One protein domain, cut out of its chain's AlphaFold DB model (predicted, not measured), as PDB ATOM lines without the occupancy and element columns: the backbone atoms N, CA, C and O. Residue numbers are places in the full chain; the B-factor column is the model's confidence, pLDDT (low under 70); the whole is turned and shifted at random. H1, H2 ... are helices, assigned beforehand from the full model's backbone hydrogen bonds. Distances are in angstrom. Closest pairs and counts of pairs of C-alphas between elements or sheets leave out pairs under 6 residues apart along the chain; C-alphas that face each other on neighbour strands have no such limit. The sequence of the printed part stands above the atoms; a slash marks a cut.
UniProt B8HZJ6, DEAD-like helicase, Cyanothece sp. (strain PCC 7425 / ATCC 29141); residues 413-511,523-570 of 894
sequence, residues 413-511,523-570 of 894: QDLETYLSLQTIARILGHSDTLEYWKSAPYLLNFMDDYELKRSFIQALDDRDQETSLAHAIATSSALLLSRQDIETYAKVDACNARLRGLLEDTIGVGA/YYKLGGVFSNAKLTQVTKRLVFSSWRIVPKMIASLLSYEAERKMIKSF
ATOM      1  N   GLN A 413       5.805  80.154  50.700       86.88
ATOM      2  CA  GLN A 413       5.520  81.010  51.852       86.88
ATOM      3  C   GLN A 413       6.795  81.568  52.514       86.88
ATOM      4  O   GLN A 413       6.786  82.692  53.022       86.88
ATOM      5  N   ASP A 414       7.921  80.840  52.455       90.44
ATOM      6  CA  ASP A 414       9.205  81.350  52.947       90.44
ATOM      7  C   ASP A 414       9.628  82.588  52.130       90.44
ATOM      8  O   ASP A 414      10.070  83.589  52.693       90.44
ATOM      9  N   LEU A 415       9.467  82.540  50.799       90.19
ATOM     10  CA  LEU A 415       9.816  83.640  49.892       90.19
ATOM     11  C   LEU A 415       8.853  84.822  50.023       90.19
ATOM     12  O   LEU A 415       9.292  85.971  49.999       90.19
ATOM     13  N   GLU A 416       7.559  84.559  50.195       88.94
ATOM     14  CA  GLU A 416       6.564  85.602  50.473       88.94
ATOM     15  C   GLU A 416       6.921  86.371  51.749       88.94
ATOM     16  O   GLU A 416       6.919  87.602  51.750       88.94
ATOM     17  N   THR A 417       7.340  85.658  52.798       89.75
ATOM     18  CA  THR A 417       7.777  86.263  54.064       89.75
ATOM     19  C   THR A 417       8.984  87.184  53.865       89.75
ATOM     20  O   THR A 417       8.999  88.296  54.398       89.75
ATOM     21  N   TYR A 418       9.972  86.774  53.059       91.94
ATOM     22  CA  TYR A 418      11.108  87.632  52.700       91.94
ATOM     23  C   TYR A 418      10.657  88.907  51.979       91.94
ATOM     24  O   TYR A 418      11.079  90.003  52.340       91.94
ATOM     25  N   LEU A 419       9.770  88.790  50.985       92.00
ATOM     26  CA  LEU A 419       9.286  89.945  50.224       92.00
ATOM     27  C   LEU A 419       8.495  90.927  51.101       92.00
ATOM     28  O   LEU A 419       8.674  92.144  50.977       92.00
ATOM     29  N   SER A 420       7.651  90.422  52.003       91.12
ATOM     30  CA  SER A 420       6.913  91.251  52.962       91.12
ATOM     31  C   SER A 420       7.858  91.974  53.921       91.12
ATOM     32  O   SER A 420       7.756  93.190  54.089       91.12
ATOM     33  N   LEU A 421       8.833  91.261  54.486       92.56
ATOM     34  CA  LEU A 421       9.845  91.847  55.362       92.56
ATOM     35  C   LEU A 421      10.689  92.904  54.639       92.56
ATOM     36  O   LEU A 421      10.926  93.982  55.181       92.56
ATOM     37  N   GLN A 422      11.093  92.639  53.396       94.31
ATOM     38  CA  GLN A 422      11.859  93.590  52.597       94.31
ATOM     39  C   GLN A 422      11.050  94.852  52.280       94.31
ATOM     40  O   GLN A 422      11.612  95.943  52.181       94.31
ATOM     41  N   THR A 423       9.734  94.720  52.125       92.75
ATOM     42  CA  THR A 423       8.835  95.868  51.950       92.75
ATOM     43  C   THR A 423       8.825  96.739  53.204       92.75
ATOM     44  O   THR A 423       8.999  97.951  53.093       92.75
ATOM     45  N   ILE A 424       8.732  96.131  54.390       92.38
ATOM     46  CA  ILE A 424       8.823  96.841  55.675       92.38
ATOM     47  C   ILE A 424      10.182  97.526  55.828       92.38
ATOM     48  O   ILE A 424      10.235  98.713  56.139       92.38
ATOM     49  N   ALA A 425      11.281  96.829  55.538       93.88
ATOM     50  CA  ALA A 425      12.617  97.414  55.613       93.88
ATOM     51  C   ALA A 425      12.770  98.639  54.700       93.88
ATOM     52  O   ALA A 425      13.311  99.650  55.135       93.88
ATOM     53  N   ARG A 426      12.228  98.598  53.474       93.88
ATOM     54  CA  ARG A 426      12.240  99.757  52.563       93.88
ATOM     55  C   ARG A 426      11.450 100.945  53.107       93.88
ATOM     56  O   ARG A 426      11.929 102.066  52.976       93.88
ATOM     57  N   ILE A 427      10.278 100.712  53.709       91.81
ATOM     58  CA  ILE A 427       9.483 101.776  54.352       91.81
ATOM     59  C   ILE A 427      10.303 102.446  55.465       91.81
ATOM     60  O   ILE A 427      10.303 103.666  55.578       91.81
ATOM     61  N   LEU A 428      11.055 101.652  56.231       92.75
ATOM     62  CA  LEU A 428      11.900 102.118  57.332       92.75
ATOM     63  C   LEU A 428      13.277 102.654  56.891       92.75
ATOM     64  O   LEU A 428      14.083 103.019  57.743       92.75
ATOM     65  N   GLY A 429      13.588 102.668  55.590       91.44
ATOM     66  CA  GLY A 429      14.890 103.110  55.071       91.44
ATOM     67  C   GLY A 429      16.059 102.146  55.325       91.44
ATOM     68  O   GLY A 429      17.217 102.541  55.197       91.44
ATOM     69  N   HIS A 430      15.781 100.887  55.669       91.44
ATOM     70  CA  HIS A 430      16.782  99.844  55.906       91.44
ATOM     71  C   HIS A 430      17.224  99.138  54.615       91.44
ATOM     72  O   HIS A 430      16.525  99.120  53.600       91.44
ATOM     73  N   SER A 431      18.412  98.529  54.680       86.75
ATOM     74  CA  SER A 431      18.997  97.731  53.594       86.75
ATOM     75  C   SER A 431      18.355  96.331  53.470       86.75
ATOM     76  O   SER A 431      17.291  96.065  54.030       86.75
ATOM     77  N   ASP A 432      18.940  95.445  52.658       88.31
ATOM     78  CA  ASP A 432      18.405  94.099  52.407       88.31
ATOM     79  C   ASP A 432      18.323  93.250  53.692       88.31
ATOM     80  O   ASP A 432      19.259  93.180  54.486       88.31
ATOM     81  N   THR A 433      17.195  92.569  53.872       91.12
ATOM     82  CA  THR A 433      16.874  91.730  55.037       91.12
ATOM     83  C   THR A 433      17.217  90.253  54.848       91.12
ATOM     84  O   THR A 433      16.936  89.430  55.725       91.12
ATOM     85  N   LEU A 434      17.853  89.898  53.727       92.06
ATOM     86  CA  LEU A 434      18.144  88.520  53.332       92.06
ATOM     87  C   LEU A 434      18.876  87.711  54.416       92.06
ATOM     88  O   LEU A 434      18.523  86.558  54.664       92.06
ATOM     89  N   GLU A 435      19.875  88.293  55.082       89.81
ATOM     90  CA  GLU A 435      20.646  87.589  56.118       89.81
ATOM     91  C   GLU A 435      19.836  87.327  57.396       89.81
ATOM     92  O   GLU A 435      20.005  86.277  58.029       89.81
ATOM     93  N   TYR A 436      18.903  88.221  57.741       90.56
ATOM     94  CA  TYR A 436      17.960  87.983  58.832       90.56
ATOM     95  C   TYR A 436      16.979  86.868  58.465       90.56
ATOM     96  O   TYR A 436      16.826  85.912  59.226       90.56
ATOM     97  N   TRP A 437      16.383  86.936  57.272       91.75
ATOM     98  CA  TRP A 437      15.411  85.953  56.786       91.75
ATOM     99  C   TRP A 437      15.991  84.533  56.677       91.75
ATOM    100  O   TRP A 437      15.356  83.562  57.093       91.75
ATOM    101  N   LYS A 438      17.238  84.393  56.200       90.62
ATOM    102  CA  LYS A 438      17.947  83.098  56.164       90.62
ATOM    103  C   LYS A 438      18.083  82.455  57.549       90.62
ATOM    104  O   LYS A 438      18.265  81.236  57.639       90.62
ATOM    105  N   SER A 439      18.045  83.264  58.605       90.81
ATOM    106  CA  SER A 439      18.421  82.873  59.961       90.81
ATOM    107  C   SER A 439      17.223  82.662  60.880       90.81
ATOM    108  O   SER A 439      17.247  81.725  61.678       90.81
ATOM    109  N   ALA A 440      16.180  83.491  60.778       92.12
ATOM    110  CA  ALA A 440      14.984  83.357  61.602       92.12
ATOM    111  C   ALA A 440      13.690  83.797  60.885       92.12
ATOM    112  O   ALA A 440      13.700  84.793  60.159       92.12
ATOM    113  N   PRO A 441      12.572  83.082  61.118       92.56
ATOM    114  CA  PRO A 441      11.222  83.538  60.795       92.56
ATOM    115  C   PRO A 441      10.710  84.531  61.855       92.56
ATOM    116  O   PRO A 441      11.347  84.720  62.893       92.56
ATOM    117  N   TYR A 442       9.535  85.128  61.614       92.25
ATOM    118  CA  TYR A 442       8.803  85.947  62.598       92.25
ATOM    119  C   TYR A 442       9.656  87.037  63.266       92.25
ATOM    120  O   TYR A 442       9.545  87.305  64.462       92.25
ATOM    121  N   LEU A 443      10.560  87.654  62.498       92.19
ATOM    122  CA  LEU A 443      11.610  88.523  63.037       92.19
ATOM    123  C   LEU A 443      11.050  89.671  63.871       92.19
ATOM    124  O   LEU A 443      11.577  89.952  64.939       92.19
ATOM    125  N   LEU A 444       9.962  90.300  63.426       91.12
ATOM    126  CA  LEU A 444       9.364  91.414  64.157       91.12
ATOM    127  C   LEU A 444       8.781  90.990  65.512       91.12
ATOM    128  O   LEU A 444       8.753  91.823  66.409       91.12
ATOM    129  N   ASN A 445       8.370  89.729  65.687       90.94
ATOM    130  CA  ASN A 445       7.895  89.214  66.976       90.94
ATOM    131  C   ASN A 445       9.046  88.942  67.962       90.94
ATOM    132  O   ASN A 445       8.857  89.051  69.170       90.94
ATOM    133  N   PHE A 446      10.225  88.555  67.460       91.25
ATOM    134  CA  PHE A 446      11.343  88.080  68.289       91.25
ATOM    135  C   PHE A 446      12.530  89.052  68.393       91.25
ATOM    136  O   PHE A 446      13.418  88.829  69.219       91.25
ATOM    137  N   MET A 447      12.615  90.075  67.538       90.50
ATOM    138  CA  MET A 447      13.662  91.095  67.613       90.50
ATOM    139  C   MET A 447      13.400  92.011  68.803       90.50
ATOM    140  O   MET A 447      12.346  92.629  68.865       90.50
ATOM    141  N   ASP A 448      14.409  92.160  69.662       82.75
ATOM    142  CA  ASP A 448      14.390  93.116  70.770       82.75
ATOM    143  C   ASP A 448      15.194  94.382  70.378       82.75
ATOM    144  O   ASP A 448      14.673  95.326  69.790       82.75
ATOM    145  N   ASP A 449      16.516  94.375  70.580       84.06
ATOM    146  CA  ASP A 449      17.407  95.541  70.413       84.06
ATOM    147  C   ASP A 449      17.993  95.746  69.001       84.06
ATOM    148  O   ASP A 449      19.036  96.384  68.829       84.06
ATOM    149  N   TYR A 450      17.354  95.200  67.970       90.00
ATOM    150  CA  TYR A 450      17.835  95.356  66.594       90.00
ATOM    151  C   TYR A 450      17.476  96.737  66.046       90.00
ATOM    152  O   TYR A 450      16.382  97.241  66.290       90.00
ATOM    153  N   GLU A 451      18.364  97.329  65.246       89.62
ATOM    154  CA  GLU A 451      18.120  98.638  64.626       89.62
ATOM    155  C   GLU A 451      16.826  98.639  63.800       89.62
ATOM    156  O   GLU A 451      16.001  99.532  63.961       89.62
ATOM    157  N   LEU A 452      16.583  97.573  63.026       90.62
ATOM    158  CA  LEU A 452      15.337  97.377  62.279       90.62
ATOM    159  C   LEU A 452      14.094  97.438  63.185       90.62
ATOM    160  O   LEU A 452      13.108  98.079  62.833       90.62
ATOM    161  N   LYS A 453      14.144  96.806  64.365       91.06
ATOM    162  CA  LYS A 453      13.043  96.805  65.339       91.06
ATOM    163  C   LYS A 453      12.864  98.169  66.003       91.06
ATOM    164  O   LYS A 453      11.736  98.622  66.163       91.06
ATOM    165  N   ARG A 454      13.958  98.849  66.351       90.69
ATOM    166  CA  ARG A 454      13.913 100.205  66.918       90.69
ATOM    167  C   ARG A 454      13.306 101.196  65.932       90.69
ATOM    168  O   ARG A 454      12.410 101.938  66.316       90.69
ATOM    169  N   SER A 455      13.730 101.155  64.668       91.50
ATOM    170  CA  SER A 455      13.128 101.961  63.602       91.50
ATOM    171  C   SER A 455      11.659 101.608  63.390       91.50
ATOM    172  O   SER A 455      10.851 102.507  63.210       91.50
ATOM    173  N   PHE A 456      11.297 100.322  63.461       91.00
ATOM    174  CA  PHE A 456       9.904  99.891  63.366       91.00
ATOM    175  C   PHE A 456       9.031 100.505  64.465       91.00
ATOM    176  O   PHE A 456       7.978 101.037  64.147       91.00
ATOM    177  N   ILE A 457       9.473 100.475  65.729       88.62
ATOM    178  CA  ILE A 457       8.734 101.072  66.856       88.62
ATOM    179  C   ILE A 457       8.652 102.598  66.709       88.62
ATOM    180  O   ILE A 457       7.582 103.165  66.888       88.62
ATOM    181  N   GLN A 458       9.754 103.258  66.345       88.88
ATOM    182  CA  GLN A 458       9.782 104.713  66.134       88.88
ATOM    183  C   GLN A 458       8.843 105.160  65.008       88.88
ATOM    184  O   GLN A 458       8.205 106.200  65.110       88.88
ATOM    185  N   ALA A 459       8.732 104.363  63.946       88.12
ATOM    186  CA  ALA A 459       7.843 104.642  62.826       88.12
ATOM    187  C   ALA A 459       6.349 104.556  63.190       88.12
ATOM    188  O   ALA A 459       5.520 105.013  62.411       88.12
ATOM    189  N   LEU A 460       5.994 103.998  64.355       85.50
ATOM    190  CA  LEU A 460       4.609 103.982  64.843       85.50
ATOM    191  C   LEU A 460       4.167 105.340  65.401       85.50
ATOM    192  O   LEU A 460       2.971 105.593  65.493       85.50
ATOM    193  N   ASP A 461       5.110 106.224  65.743       85.75
ATOM    194  CA  ASP A 461       4.799 107.588  66.186       85.75
ATOM    195  C   ASP A 461       4.459 108.522  65.001       85.75
ATOM    196  O   ASP A 461       3.896 109.605  65.193       85.75
ATOM    197  N   ASP A 462       4.780 108.111  63.766       87.12
ATOM    198  CA  ASP A 462       4.459 108.817  62.524       87.12
ATOM    199  C   ASP A 462       3.249 108.168  61.832       87.12
ATOM    200  O   ASP A 462       3.292 107.014  61.411       87.12
ATOM    201  N   ARG A 463       2.162 108.929  61.658       83.81
ATOM    202  CA  ARG A 463       0.896 108.402  61.113       83.81
ATOM    203  C   ARG A 463       0.989 107.885  59.676       83.81
ATOM    204  O   ARG A 463       0.260 106.953  59.320       83.81
ATOM    205  N   ASP A 464       1.826 108.489  58.835       83.75
ATOM    206  CA  ASP A 464       1.944 108.095  57.427       83.75
ATOM    207  C   ASP A 464       2.755 106.798  57.310       83.75
ATOM    208  O   ASP A 464       2.401 105.888  56.541       83.75
ATOM    209  N   GLN A 465       3.812 106.670  58.120       85.50
ATOM    210  CA  GLN A 465       4.588 105.436  58.220       85.50
ATOM    211  C   GLN A 465       3.790 104.314  58.888       85.50
ATOM    212  O   GLN A 465       3.755 103.212  58.340       85.50
ATOM    213  N   GLU A 466       3.080 104.589  59.984       86.19
ATOM    214  CA  GLU A 466       2.194 103.638  60.667       86.19
ATOM    215  C   GLU A 466       1.172 103.042  59.687       86.19
ATOM    216  O   GLU A 466       1.049 101.820  59.563       86.19
ATOM    217  N   THR A 467       0.501 103.895  58.906       85.38
ATOM    218  CA  THR A 467      -0.488 103.465  57.905       85.38
ATOM    219  C   THR A 467       0.136 102.554  56.846       85.38
ATOM    220  O   THR A 467      -0.439 101.521  56.482       85.38
ATOM    221  N   SER A 468       1.324 102.917  56.356       86.56
ATOM    222  CA  SER A 468       2.053 102.155  55.336       86.56
ATOM    223  C   SER A 468       2.521 100.794  55.862       86.56
ATOM    224  O   SER A 468       2.373  99.775  55.180       86.56
ATOM    225  N   LEU A 469       3.044 100.758  57.089       89.00
ATOM    226  CA  LEU A 469       3.494  99.542  57.768       89.00
ATOM    227  C   LEU A 469       2.333  98.597  58.050       89.00
ATOM    228  O   LEU A 469       2.425  97.401  57.769       89.00
ATOM    229  N   ALA A 470       1.223  99.122  58.554       86.12
ATOM    230  CA  ALA A 470       0.069  98.310  58.881       86.12
ATOM    231  C   ALA A 470      -0.596  97.719  57.623       86.12
ATOM    232  O   ALA A 470      -1.004  96.558  57.646       86.12
ATOM    233  N   HIS A 471      -0.597  98.432  56.488       84.75
ATOM    234  CA  HIS A 471      -0.981  97.842  55.199       84.75
ATOM    235  C   HIS A 471      -0.022  96.714  54.774       84.75
ATOM    236  O   HIS A 471      -0.467  95.637  54.372       84.75
ATOM    237  N   ALA A 472       1.296  96.929  54.870       86.56
ATOM    238  CA  ALA A 472       2.293  95.916  54.512       86.56
ATOM    239  C   ALA A 472       2.154  94.635  55.357       86.56
ATOM    240  O   ALA A 472       2.245  93.532  54.817       86.56
ATOM    241  N   ILE A 473       1.869  94.781  56.653       87.44
ATOM    242  CA  ILE A 473       1.632  93.670  57.581       87.44
ATOM    243  C   ILE A 473       0.313  92.955  57.272       87.44
ATOM    244  O   ILE A 473       0.307  91.735  57.144       87.44
ATOM    245  N   ALA A 474      -0.786  93.688  57.073       82.62
ATOM    246  CA  ALA A 474      -2.097  93.094  56.792       82.62
ATOM    247  C   ALA A 474      -2.131  92.275  55.488       82.62
ATOM    248  O   ALA A 474      -2.969  91.389  55.326       82.62
ATOM    249  N   THR A 475      -1.214  92.555  54.558       79.81
ATOM    250  CA  THR A 475      -1.107  91.834  53.281       79.81
ATOM    251  C   THR A 475      -0.369  90.491  53.417       79.81
ATOM    252  O   THR A 475      -0.398  89.687  52.489       79.81
ATOM    253  N   SER A 476       0.284  90.215  54.555       78.62
ATOM    254  CA  SER A 476       1.107  89.017  54.763       78.62
ATOM    255  C   SER A 476       0.657  88.214  55.980       78.62
ATOM    256  O   SER A 476       0.867  88.612  57.122       78.62
ATOM    257  N   SER A 477       0.085  87.033  55.748       72.38
ATOM    258  CA  SER A 477      -0.346  86.127  56.823       72.38
ATOM    259  C   SER A 477       0.800  85.338  57.468       72.38
ATOM    260  O   SER A 477       0.617  84.766  58.537       72.38
ATOM    261  N   ALA A 478       1.973  85.283  56.830       79.50
ATOM    262  CA  ALA A 478       3.110  84.459  57.253       79.50
ATOM    263  C   ALA A 478       4.175  85.226  58.054       79.50
ATOM    264  O   ALA A 478       5.081  84.615  58.621       79.50
ATOM    265  N   LEU A 479       4.090  86.559  58.071       86.25
ATOM    266  CA  LEU A 479       5.116  87.434  58.635       86.25
ATOM    267  C   LEU A 479       5.123  87.444  60.169       86.25
ATOM    268  O   LEU A 479       6.188  87.610  60.768       86.25
ATOM    269  N   LEU A 480       3.949  87.291  60.787       90.25
ATOM    270  CA  LEU A 480       3.746  87.436  62.225       90.25
ATOM    271  C   LEU A 480       3.082  86.199  62.831       90.25
ATOM    272  O   LEU A 480       2.318  85.497  62.170       90.25
ATOM    273  N   LEU A 481       3.357  85.960  64.111       89.94
ATOM    274  CA  LEU A 481       2.651  84.955  64.901       89.94
ATOM    275  C   LEU A 481       1.230  85.418  65.244       89.94
ATOM    276  O   LEU A 481       1.008  86.563  65.630       89.94
ATOM    277  N   SER A 482       0.272  84.497  65.146       88.75
ATOM    278  CA  SER A 482      -1.126  84.723  65.514       88.75
ATOM    279  C   SER A 482      -1.364  84.339  66.972       88.75
ATOM    280  O   SER A 482      -1.238  83.170  67.342       88.75
ATOM    281  N   ARG A 483      -1.767  85.305  67.805       87.69
ATOM    282  CA  ARG A 483      -2.118  85.055  69.212       87.69
ATOM    283  C   ARG A 483      -3.224  84.012  69.352       87.69
ATOM    284  O   ARG A 483      -3.115  83.111  70.178       87.69
ATOM    285  N   GLN A 484      -4.244  84.080  68.499       90.00
ATOM    286  CA  GLN A 484      -5.343  83.116  68.491       90.00
ATOM    287  C   GLN A 484      -4.849  81.686  68.214       90.00
ATOM    288  O   GLN A 484      -5.323  80.727  68.831       90.00
ATOM    289  N   ASP A 485      -3.882  81.530  67.308       91.56
ATOM    290  CA  ASP A 485      -3.298  80.224  67.005       91.56
ATOM    291  C   ASP A 485      -2.518  79.683  68.206       91.56
ATOM    292  O   ASP A 485      -2.688  78.519  68.573       91.56
ATOM    293  N   ILE A 486      -1.736  80.535  68.875       91.38
ATOM    294  CA  ILE A 486      -0.999  80.166  70.090       91.38
ATOM    295  C   ILE A 486      -1.952  79.787  71.231       91.38
ATOM    296  O   ILE A 486      -1.761  78.742  71.859       91.38
ATOM    297  N   GLU A 487      -3.001  80.578  71.470       92.00
ATOM    298  CA  GLU A 487      -4.000  80.364  72.530       92.00
ATOM    299  C   GLU A 487      -4.830  79.086  72.327       92.00
ATOM    300  O   GLU A 487      -5.318  78.492  73.291       92.00
ATOM    301  N   THR A 488      -4.976  78.613  71.088       93.38
ATOM    302  CA  THR A 488      -5.741  77.397  70.744       93.38
ATOM    303  C   THR A 488      -4.855  76.174  70.480       93.38
ATOM    304  O   THR A 488      -5.330  75.124  70.016       93.38
ATOM    305  N   TYR A 489      -3.552  76.279  70.768       93.50
ATOM    306  CA  TYR A 489      -2.557  75.258  70.436       93.50
ATOM    307  C   TYR A 489      -2.603  74.852  68.946       93.50
ATOM    308  O   TYR A 489      -2.437  73.674  68.586       93.50
ATOM    309  N   ALA A 490      -2.917  75.778  68.041       94.62
ATOM    310  CA  ALA A 490      -2.923  75.528  66.606       94.62
ATOM    311  C   ALA A 490      -1.504  75.223  66.100       94.62
ATOM    312  O   ALA A 490      -0.503  75.553  66.735       94.62
ATOM    313  N   LYS A 491      -1.402  74.502  64.979       94.00
ATOM    314  CA  LYS A 491      -0.089  74.214  64.391       94.00
ATOM    315  C   LYS A 491       0.465  75.517  63.818       94.00
ATOM    316  O   LYS A 491      -0.175  76.097  62.952       94.00
ATOM    317  N   VAL A 492       1.647  75.914  64.271       92.19
ATOM    318  CA  VAL A 492       2.386  77.060  63.732       92.19
ATOM    319  C   VAL A 492       3.386  76.537  62.703       92.19
ATOM    320  O   VAL A 492       4.052  75.527  62.947       92.19
ATOM    321  N   ASP A 493       3.441  77.166  61.531       89.81
ATOM    322  CA  ASP A 493       4.483  76.865  60.549       89.81
ATOM    323  C   ASP A 493       5.827  77.411  61.045       89.81
ATOM    324  O   ASP A 493       5.893  78.416  61.739       89.81
ATOM    325  N   ALA A 494       6.923  76.747  60.705       90.06
ATOM    326  CA  ALA A 494       8.242  77.277  61.005       90.06
ATOM    327  C   ALA A 494       8.648  78.416  60.056       90.06
ATOM    328  O   ALA A 494       9.582  79.137  60.394       90.06
ATOM    329  N   CYS A 495       8.024  78.560  58.876       89.06
ATOM    330  CA  CYS A 495       8.313  79.607  57.876       89.06
ATOM    331  C   CYS A 495       9.816  79.775  57.548       89.06
ATOM    332  O   CYS A 495      10.289  80.859  57.201       89.06
ATOM    333  N   ASN A 496      10.598  78.708  57.732       91.56
ATOM    334  CA  ASN A 496      12.024  78.655  57.456       91.56
ATOM    335  C   ASN A 496      12.440  77.198  57.218       91.56
ATOM    336  O   ASN A 496      12.240  76.327  58.070       91.56
ATOM    337  N   ALA A 497      13.061  76.929  56.068       90.94
ATOM    338  CA  ALA A 497      13.423  75.574  55.653       90.94
ATOM    339  C   ALA A 497      14.411  74.872  56.608       90.94
ATOM    340  O   ALA A 497      14.308  73.664  56.822       90.94
ATOM    341  N   ARG A 498      15.358  75.609  57.212       91.12
ATOM    342  CA  ARG A 498      16.319  75.043  58.179       91.12
ATOM    343  C   ARG A 498      15.637  74.713  59.500       91.12
ATOM    344  O   ARG A 498      15.904  73.664  60.079       91.12
ATOM    345  N   LEU A 499      14.735  75.584  59.955       91.69
ATOM    346  CA  LEU A 499      13.949  75.349  61.161       91.69
ATOM    347  C   LEU A 499      12.987  74.168  60.992       91.69
ATOM    348  O   LEU A 499      12.879  73.356  61.908       91.69
ATOM    349  N   ARG A 500      12.344  74.021  59.824       91.50
ATOM    350  CA  ARG A 500      11.533  72.835  59.495       91.50
ATOM    351  C   ARG A 500      12.365  71.553  59.562       91.50
ATOM    352  O   ARG A 500      11.950  70.619  60.240       91.50
ATOM    353  N   GLY A 501      13.567  71.544  58.981       90.38
ATOM    354  CA  GLY A 501      14.494  70.412  59.106       90.38
ATOM    355  C   GLY A 501      14.852  70.092  60.564       90.38
ATOM    356  O   GLY A 501      14.740  68.947  60.998       90.38
ATOM    357  N   LEU A 502      15.187  71.112  61.366       90.50
ATOM    358  CA  LEU A 502      15.467  70.935  62.794       90.50
ATOM    359  C   LEU A 502      14.254  70.376  63.557       90.50
ATOM    360  O   LEU A 502      14.419  69.485  64.392       90.50
ATOM    361  N   LEU A 503      13.046  70.877  63.283       91.75
ATOM    362  CA  LEU A 503      11.792  70.392  63.867       91.75
ATOM    363  C   LEU A 503      11.528  68.933  63.500       91.75
ATOM    364  O   LEU A 503      11.149  68.156  64.374       91.75
ATOM    365  N   GLU A 504      11.733  68.544  62.244       89.94
ATOM    366  CA  GLU A 504      11.555  67.165  61.784       89.94
ATOM    367  C   GLU A 504      12.523  66.209  62.481       89.94
ATOM    368  O   GLU A 504      12.088  65.200  63.045       89.94
ATOM    369  N   ASP A 505      13.803  66.573  62.544       87.88
ATOM    370  CA  ASP A 505      14.843  65.758  63.173       87.88
ATOM    371  C   ASP A 505      14.682  65.667  64.699       87.88
ATOM    372  O   ASP A 505      15.163  64.719  65.322       87.88
ATOM    373  N   THR A 506      14.002  66.628  65.332       90.44
ATOM    374  CA  THR A 506      13.758  66.674  66.786       90.44
ATOM    375  C   THR A 506      12.336  66.216  67.148       90.44
ATOM    376  O   THR A 506      12.086  65.076  67.543       90.44
ATOM    377  N   ILE A 507      11.363  67.110  67.030       92.62
ATOM    378  CA  ILE A 507       9.974  66.918  67.442       92.62
ATOM    379  C   ILE A 507       9.219  66.011  66.455       92.62
ATOM    380  O   ILE A 507       8.265  65.325  66.841       92.62
ATOM    381  N   GLY A 508       9.638  65.966  65.189       90.88
ATOM    382  CA  GLY A 508       9.093  65.101  64.142       90.88
ATOM    383  C   GLY A 508       9.381  63.622  64.382       90.88
ATOM    384  O   GLY A 508       8.459  62.811  64.288       90.88
ATOM    385  N   VAL A 509      10.599  63.268  64.811       91.12
ATOM    386  CA  VAL A 509      10.947  61.880  65.190       91.12
ATOM    387  C   VAL A 509      10.296  61.419  66.499       91.12
ATOM    388  O   VAL A 509      10.304  60.228  66.803       91.12
ATOM    389  N   GLY A 510       9.688  62.340  67.255       93.75
ATOM    390  CA  GLY A 510       8.966  62.049  68.492       93.75
ATOM    391  C   GLY A 510       9.743  62.336  69.776       93.75
ATOM    392  O   GLY A 510       9.321  61.855  70.825       93.75
ATOM    393  N   ALA A 511      10.841  63.105  69.722       93.94
ATOM    394  CA  ALA A 511      11.676  63.396  70.895       93.94
ATOM    395  C   ALA A 511      10.908  64.085  72.036       93.94
ATOM    396  O   ALA A 511      11.245  63.896  73.196       93.94
ATOM    397  N   TYR A 523      20.410  48.869  81.683       94.44
ATOM    398  CA  TYR A 523      20.553  47.601  82.417       94.44
ATOM    399  C   TYR A 523      19.624  46.491  81.908       94.44
ATOM    400  O   TYR A 523      19.795  45.323  82.247       94.44
ATOM    401  N   TYR A 524      18.653  46.849  81.075       94.88
ATOM    402  CA  TYR A 524      17.762  45.950  80.352       94.88
ATOM    403  C   TYR A 524      17.281  46.636  79.071       94.88
ATOM    404  O   TYR A 524      17.398  47.853  78.922       94.88
ATOM    405  N   LYS A 525      16.730  45.873  78.125       94.62
ATOM    406  CA  LYS A 525      16.191  46.428  76.879       94.62
ATOM    407  C   LYS A 525      15.081  47.430  77.196       94.62
ATOM    408  O   LYS A 525      14.111  47.086  77.866       94.62
ATOM    409  N   LEU A 526      15.239  48.659  76.707       95.94
ATOM    410  CA  LEU A 526      14.280  49.740  76.928       95.94
ATOM    411  C   LEU A 526      12.900  49.369  76.373       95.94
ATOM    412  O   LEU A 526      12.795  48.702  75.342       95.94
ATOM    413  N   GLY A 527      11.852  49.830  77.051       95.25
ATOM    414  CA  GLY A 527      10.454  49.577  76.704       95.25
ATOM    415  C   GLY A 527       9.689  50.847  76.325       95.25
ATOM    416  O   GLY A 527      10.218  51.961  76.337       95.25
ATOM    417  N   GLY A 528       8.402  50.699  76.005       93.69
ATOM    418  CA  GLY A 528       7.503  51.826  75.730       93.69
ATOM    419  C   GLY A 528       8.017  52.768  74.633       93.69
ATOM    420  O   GLY A 528       8.422  52.334  73.561       93.69
ATOM    421  N   VAL A 529       7.997  54.081  74.884       94.00
ATOM    422  CA  VAL A 529       8.509  55.075  73.918       94.00
ATOM    423  C   VAL A 529      10.028  55.003  73.733       94.00
ATOM    424  O   VAL A 529      10.528  55.376  72.676       94.00
ATOM    425  N   PHE A 530      10.752  54.493  74.730       95.06
ATOM    426  CA  PHE A 530      12.211  54.440  74.745       95.06
ATOM    427  C   PHE A 530      12.783  53.308  73.882       95.06
ATOM    428  O   PHE A 530      13.960  53.345  73.544       95.06
ATOM    429  N   SER A 531      11.966  52.331  73.473       93.75
ATOM    430  CA  SER A 531      12.387  51.242  72.580       93.75
ATOM    431  C   SER A 531      12.421  51.639  71.097       93.75
ATOM    432  O   SER A 531      12.822  50.847  70.242       93.75
ATOM    433  N   ASN A 532      11.970  52.850  70.753       93.12
ATOM    434  CA  ASN A 532      11.954  53.326  69.375       93.12
ATOM    435  C   ASN A 532      13.381  53.631  68.892       93.12
ATOM    436  O   ASN A 532      14.030  54.538  69.408       93.12
ATOM    437  N   ALA A 533      13.817  52.944  67.833       88.81
ATOM    438  CA  ALA A 533      15.165  53.058  67.271       88.81
ATOM    439  C   ALA A 533      15.584  54.491  66.881       88.81
ATOM    440  O   ALA A 533      16.759  54.840  66.982       88.81
ATOM    441  N   LYS A 534      14.644  55.345  66.450       88.62
ATOM    442  CA  LYS A 534      14.946  56.756  66.151       88.62
ATOM    443  C   LYS A 534      15.165  57.567  67.425       88.62
ATOM    444  O   LYS A 534      15.987  58.473  67.438       88.62
ATOM    445  N   LEU A 535      14.439  57.238  68.494       90.44
ATOM    446  CA  LEU A 535      14.522  57.932  69.779       90.44
ATOM    447  C   LEU A 535      15.758  57.526  70.581       90.44
ATOM    448  O   LEU A 535      16.333  58.375  71.250       90.44
ATOM    449  N   THR A 536      16.229  56.285  70.444       86.31
ATOM    450  CA  THR A 536      17.499  55.836  71.041       86.31
ATOM    451  C   THR A 536      18.729  56.531  70.456       86.31
ATOM    452  O   THR A 536      19.793  56.492  71.058       86.31
ATOM    453  N   GLN A 537      18.600  57.165  69.286       83.69
ATOM    454  CA  GLN A 537      19.674  57.931  68.642       83.69
ATOM    455  C   GLN A 537      19.595  59.435  68.943       83.69
ATOM    456  O   GLN A 537      20.480  60.192  68.543       83.69
ATOM    457  N   VAL A 538      18.537  59.895  69.620       86.62
ATOM    458  CA  VAL A 538      18.393  61.310  69.961       86.62
ATOM    459  C   VAL A 538      19.461  61.688  70.976       86.62
ATOM    460  O   VAL A 538      19.575  61.093  72.041       86.62
ATOM    461  N   THR A 539      20.212  62.734  70.653       86.44
ATOM    462  CA  THR A 539      21.227  63.314  71.528       86.44
ATOM    463  C   THR A 539      21.158  64.839  71.484       86.44
ATOM    464  O   THR A 539      20.350  65.432  70.756       86.44
ATOM    465  N   LYS A 540      21.990  65.487  72.298       87.19
ATOM    466  CA  LYS A 540      22.115  66.944  72.356       87.19
ATOM    467  C   LYS A 540      22.481  67.494  70.976       87.19
ATOM    468  O   LYS A 540      23.354  66.961  70.295       87.19
ATOM    469  N   ARG A 541      21.831  68.592  70.586       85.88
ATOM    470  CA  ARG A 541      22.112  69.317  69.341       85.88
ATOM    471  C   ARG A 541      22.760  70.650  69.667       85.88
ATOM    472  O   ARG A 541      22.235  71.398  70.488       85.88
ATOM    473  N   LEU A 542      23.874  70.943  69.006       89.19
ATOM    474  CA  LEU A 542      24.522  72.246  69.067       89.19
ATOM    475  C   LEU A 542      24.219  72.991  67.766       89.19
ATOM    476  O   LEU A 542      24.621  72.550  66.693       89.19
ATOM    477  N   VAL A 543      23.470  74.087  67.866       88.50
ATOM    478  CA  VAL A 543      23.061  74.908  66.719       88.50
ATOM    479  C   VAL A 543      23.845  76.214  66.748       88.50
ATOM    480  O   VAL A 543      23.844  76.916  67.758       88.50
ATOM    481  N   PHE A 544      24.504  76.541  65.639       86.69
ATOM    482  CA  PHE A 544      25.279  77.769  65.488       86.69
ATOM    483  C   PHE A 544      24.490  78.801  64.682       86.69
ATOM    484  O   PHE A 544      23.847  78.468  63.688       86.69
ATOM    485  N   SER A 545      24.553  80.059  65.107       87.19
ATOM    486  CA  SER A 545      23.910  81.190  64.438       87.19
ATOM    487  C   SER A 545      24.783  82.432  64.560       87.19
ATOM    488  O   SER A 545      25.386  82.657  65.609       87.19
ATOM    489  N   SER A 546      24.791  83.264  63.516       84.56
ATOM    490  CA  SER A 546      25.433  84.584  63.525       84.56
ATOM    491  C   SER A 546      24.589  85.666  64.215       84.56
ATOM    492  O   SER A 546      25.085  86.757  64.474       84.56
ATOM    493  N   TRP A 547      23.318  85.383  64.528       89.44
ATOM    494  CA  TRP A 547      22.361  86.368  65.043       89.44
ATOM    495  C   TRP A 547      21.796  85.989  66.413       89.44
ATOM    496  O   TRP A 547      21.382  84.847  66.632       89.44
ATOM    497  N   ARG A 548      21.695  86.983  67.309       89.62
ATOM    498  CA  ARG A 548      21.214  86.833  68.701       89.62
ATOM    499  C   ARG A 548      19.731  86.461  68.819       89.62
ATOM    500  O   ARG A 548      19.321  85.971  69.860       89.62
ATOM    501  N   ILE A 549      18.935  86.688  67.772       90.81
ATOM    502  CA  ILE A 549      17.492  86.388  67.747       90.81
ATOM    503  C   ILE A 549      17.193  84.890  67.624       90.81
ATOM    504  O   ILE A 549      16.181  84.400  68.119       90.81
ATOM    505  N   VAL A 550      18.090  84.144  66.974       92.88
ATOM    506  CA  VAL A 550      17.850  82.745  66.600       92.88
ATOM    507  C   VAL A 550      17.655  81.833  67.818       92.88
ATOM    508  O   VAL A 550      16.701  81.061  67.791       92.88
ATOM    509  N   PRO A 551      18.462  81.910  68.900       91.62
ATOM    510  CA  PRO A 551      18.237  81.083  70.086       91.62
ATOM    511  C   PRO A 551      16.853  81.284  70.716       91.62
ATOM    512  O   PRO A 551      16.193  80.296  71.024       91.62
ATOM    513  N   LYS A 552      16.398  82.542  70.848       90.19
ATOM    514  CA  LYS A 552      15.066  82.889  71.375       90.19
ATOM    515  C   LYS A 552      13.965  82.283  70.506       90.19
ATOM    516  O   LYS A 552      13.118  81.557  71.014       90.19
ATOM    517  N   MET A 553      14.048  82.484  69.193       93.00
ATOM    518  CA  MET A 553      13.088  81.941  68.229       93.00
ATOM    519  C   MET A 553      13.038  80.402  68.241       93.00
ATOM    520  O   MET A 553      11.950  79.830  68.322       93.00
ATOM    521  N   ILE A 554      14.192  79.720  68.207       93.62
ATOM    522  CA  ILE A 554      14.251  78.248  68.244       93.62
ATOM    523  C   ILE A 554      13.641  77.740  69.549       93.62
ATOM    524  O   ILE A 554      12.806  76.838  69.513       93.62
ATOM    525  N   ALA A 555      14.035  78.315  70.690       91.25
ATOM    526  CA  ALA A 555      13.525  77.908  71.993       91.25
ATOM    527  C   ALA A 555      12.001  78.060  72.067       91.25
ATOM    528  O   ALA A 555      11.328  77.101  72.442       91.25
ATOM    529  N   SER A 556      11.449  79.200  71.646       91.75
ATOM    530  CA  SER A 556      10.004  79.445  71.675       91.75
ATOM    531  C   SER A 556       9.231  78.509  70.742       91.75
ATOM    532  O   SER A 556       8.294  77.849  71.186       91.75
ATOM    533  N   LEU A 557       9.627  78.387  69.468       93.31
ATOM    534  CA  LEU A 557       8.865  77.606  68.483       93.31
ATOM    535  C   LEU A 557       8.959  76.093  68.713       93.31
ATOM    536  O   LEU A 557       7.949  75.395  68.597       93.31
ATOM    537  N   LEU A 558      10.137  75.565  69.069       93.50
ATOM    538  CA  LEU A 558      10.276  74.135  69.367       93.50
ATOM    539  C   LEU A 558       9.574  73.768  70.678       93.50
ATOM    540  O   LEU A 558       8.937  72.714  70.729       93.50
ATOM    541  N   SER A 559       9.662  74.615  71.711       92.38
ATOM    542  CA  SER A 559       8.972  74.365  72.985       92.38
ATOM    543  C   SER A 559       7.460  74.411  72.803       92.38
ATOM    544  O   SER A 559       6.777  73.501  73.264       92.38
ATOM    545  N   TYR A 560       6.948  75.388  72.048       93.62
ATOM    546  CA  TYR A 560       5.529  75.466  71.710       93.62
ATOM    547  C   TYR A 560       5.047  74.222  70.953       93.62
ATOM    548  O   TYR A 560       4.028  73.641  71.319       93.62
ATOM    549  N   GLU A 561       5.770  73.755  69.927       95.62
ATOM    550  CA  GLU A 561       5.358  72.559  69.177       95.62
ATOM    551  C   GLU A 561       5.454  71.278  70.027       95.62
ATOM    552  O   GLU A 561       4.609  70.386  69.898       95.62
ATOM    553  N   ALA A 562       6.445  71.177  70.919       95.12
ATOM    554  CA  ALA A 562       6.550  70.076  71.875       95.12
ATOM    555  C   ALA A 562       5.374  70.077  72.864       95.12
ATOM    556  O   ALA A 562       4.676  69.066  72.976       95.12
ATOM    557  N   GLU A 563       5.113  71.214  73.514       93.94
ATOM    558  CA  GLU A 563       4.001  71.413  74.448       93.94
ATOM    559  C   GLU A 563       2.666  71.127  73.757       93.94
ATOM    560  O   GLU A 563       1.884  70.301  74.225       93.94
ATOM    561  N   ARG A 564       2.438  71.703  72.572       95.06
ATOM    562  CA  ARG A 564       1.253  71.452  71.747       95.06
ATOM    563  C   ARG A 564       1.023  69.959  71.526       95.06
ATOM    564  O   ARG A 564      -0.107  69.496  71.694       95.06
ATOM    565  N   LYS A 565       2.053  69.196  71.137       96.06
ATOM    566  CA  LYS A 565       1.928  67.743  70.925       96.06
ATOM    567  C   LYS A 565       1.661  66.987  72.226       96.06
ATOM    568  O   LYS A 565       0.837  66.074  72.210       96.06
ATOM    569  N   MET A 566       2.305  67.364  73.331       95.56
ATOM    570  CA  MET A 566       2.068  66.761  74.649       95.56
ATOM    571  C   MET A 566       0.632  66.998  75.116       95.56
ATOM    572  O   MET A 566      -0.085  66.037  75.390       95.56
ATOM    573  N   ILE A 567       0.177  68.250  75.125       94.50
ATOM    574  CA  ILE A 567      -1.165  68.625  75.573       94.50
ATOM    575  C   ILE A 567      -2.236  67.980  74.681       94.50
ATOM    576  O   ILE A 567      -3.137  67.312  75.193       94.50
ATOM    577  N   LYS A 568      -2.102  68.070  73.349       94.12
ATOM    578  CA  LYS A 568      -3.056  67.459  72.401       94.12
ATOM    579  C   LYS A 568      -3.026  65.931  72.367       94.12
ATOM    580  O   LYS A 568      -3.933  65.324  71.802       94.12
ATOM    581  N   SER A 569      -2.018  65.289  72.961       92.69
ATOM    582  CA  SER A 569      -2.010  63.826  73.100       92.69
ATOM    583  C   SER A 569      -3.054  63.318  74.098       92.69
ATOM    584  O   SER A 569      -3.416  62.143  74.057       92.69
ATOM    585  N   PHE A 570      -3.550  64.201  74.969       90.00
ATOM    586  CA  PHE A 570      -4.505  63.865  76.017       90.00
ATOM    587  C   PHE A 570      -5.778  64.731  75.970       90.00
ATOM    588  O   PHE A 570      -6.885  64.204  76.090       90.00
TER     589      PHE A 570
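This is residues 413 to 511 and 523 to 570 of the 894 residues of the protein "DEAD-like helicase" of Cyanothece sp. (strain PCC 7425 / ATCC 29141) (UniProt B8HZJ6). The model is a long, loose rod of helices: at one end H1 and H5 lie side by side and run opposite ways, with H4 joined to H5 by a single residue. H9, the longest helix, runs beside H7 farther along the rod, and the short H8 lies toward the other end, from which the long link of residues 532 to 548 leads back to H9. The printed part has 147 residues, with nine named helices, H1 to H9 in order along the chain, and no named strand: its class is all helix. It is loose, with a radius of gyration of the C-alphas of 18.4 A and spans of 67 by 32 by 24 A.

H1, residues 413 to 427, begins at C-alpha 413 (5.520, 81.010, 51.852) and is 21.3 A long from first to last C-alpha. H2 is residues 434 to 437 and H3 residues 443 to 446. H4, residues 451 to 461, is 16.1 A long, and H5, residues 463 to 474, is 16.2 A long. H6 is residues 483 to 487. H7, residues 497 to 508, is 14.2 A long. H8 is residues 528 to 531, with C-alpha 528 at (7.503, 51.826, 75.730). H9, residues 549 to 568, is 28.3 A long and ends at C-alpha 568 (-3.056, 67.459, 72.401).

H1 touches H5 at a shallow tilt of 4 degrees, opposite ways; their closest C-alphas, of Ile 424 and Leu 469, are 6.3 A apart. H2 is close to H1 but not clearly touching, with the C-alphas of Tyr 418 and Trp 437 closest at 6.2 A. H3 touches residues 549 to 553 of H9, closest at the C-alphas of Phe 446 and Met 553, 6.4 A. H4 and H5 only just touch, with 3 pairs of C-alphas within 8 A, and only at the corner by their link; the closest C-alphas, of Leu 460 and Glu 466, are 4.8 A apart. H7 touches residues 554 to 562 of H9, closest at the C-alphas of Ile 507 and Ala 562, 6.4 A; they run the same way at a steep tilt of 38 degrees, only just past shallow. H6 and H8 touch no helix. Every O i to N i+4 pair is within hydrogen-bond range in H1, H5, H6, H7 and H9, and 5 of 7 are in H4; H2, H3 and H8 are too short for such a pair.

The two C-alphas farthest apart, of Asp 464 and Tyr 524, are 68.1 A apart. Residues 512 to 522 are not printed, and C-alphas 511 and 523 are 21.5 A apart across this cut, which lies in the link from H7 to H8. The link from H8 to H9, 17 residues, is long. The mean pLDDT of the printed part is 90.2, and no printed residue is under 70.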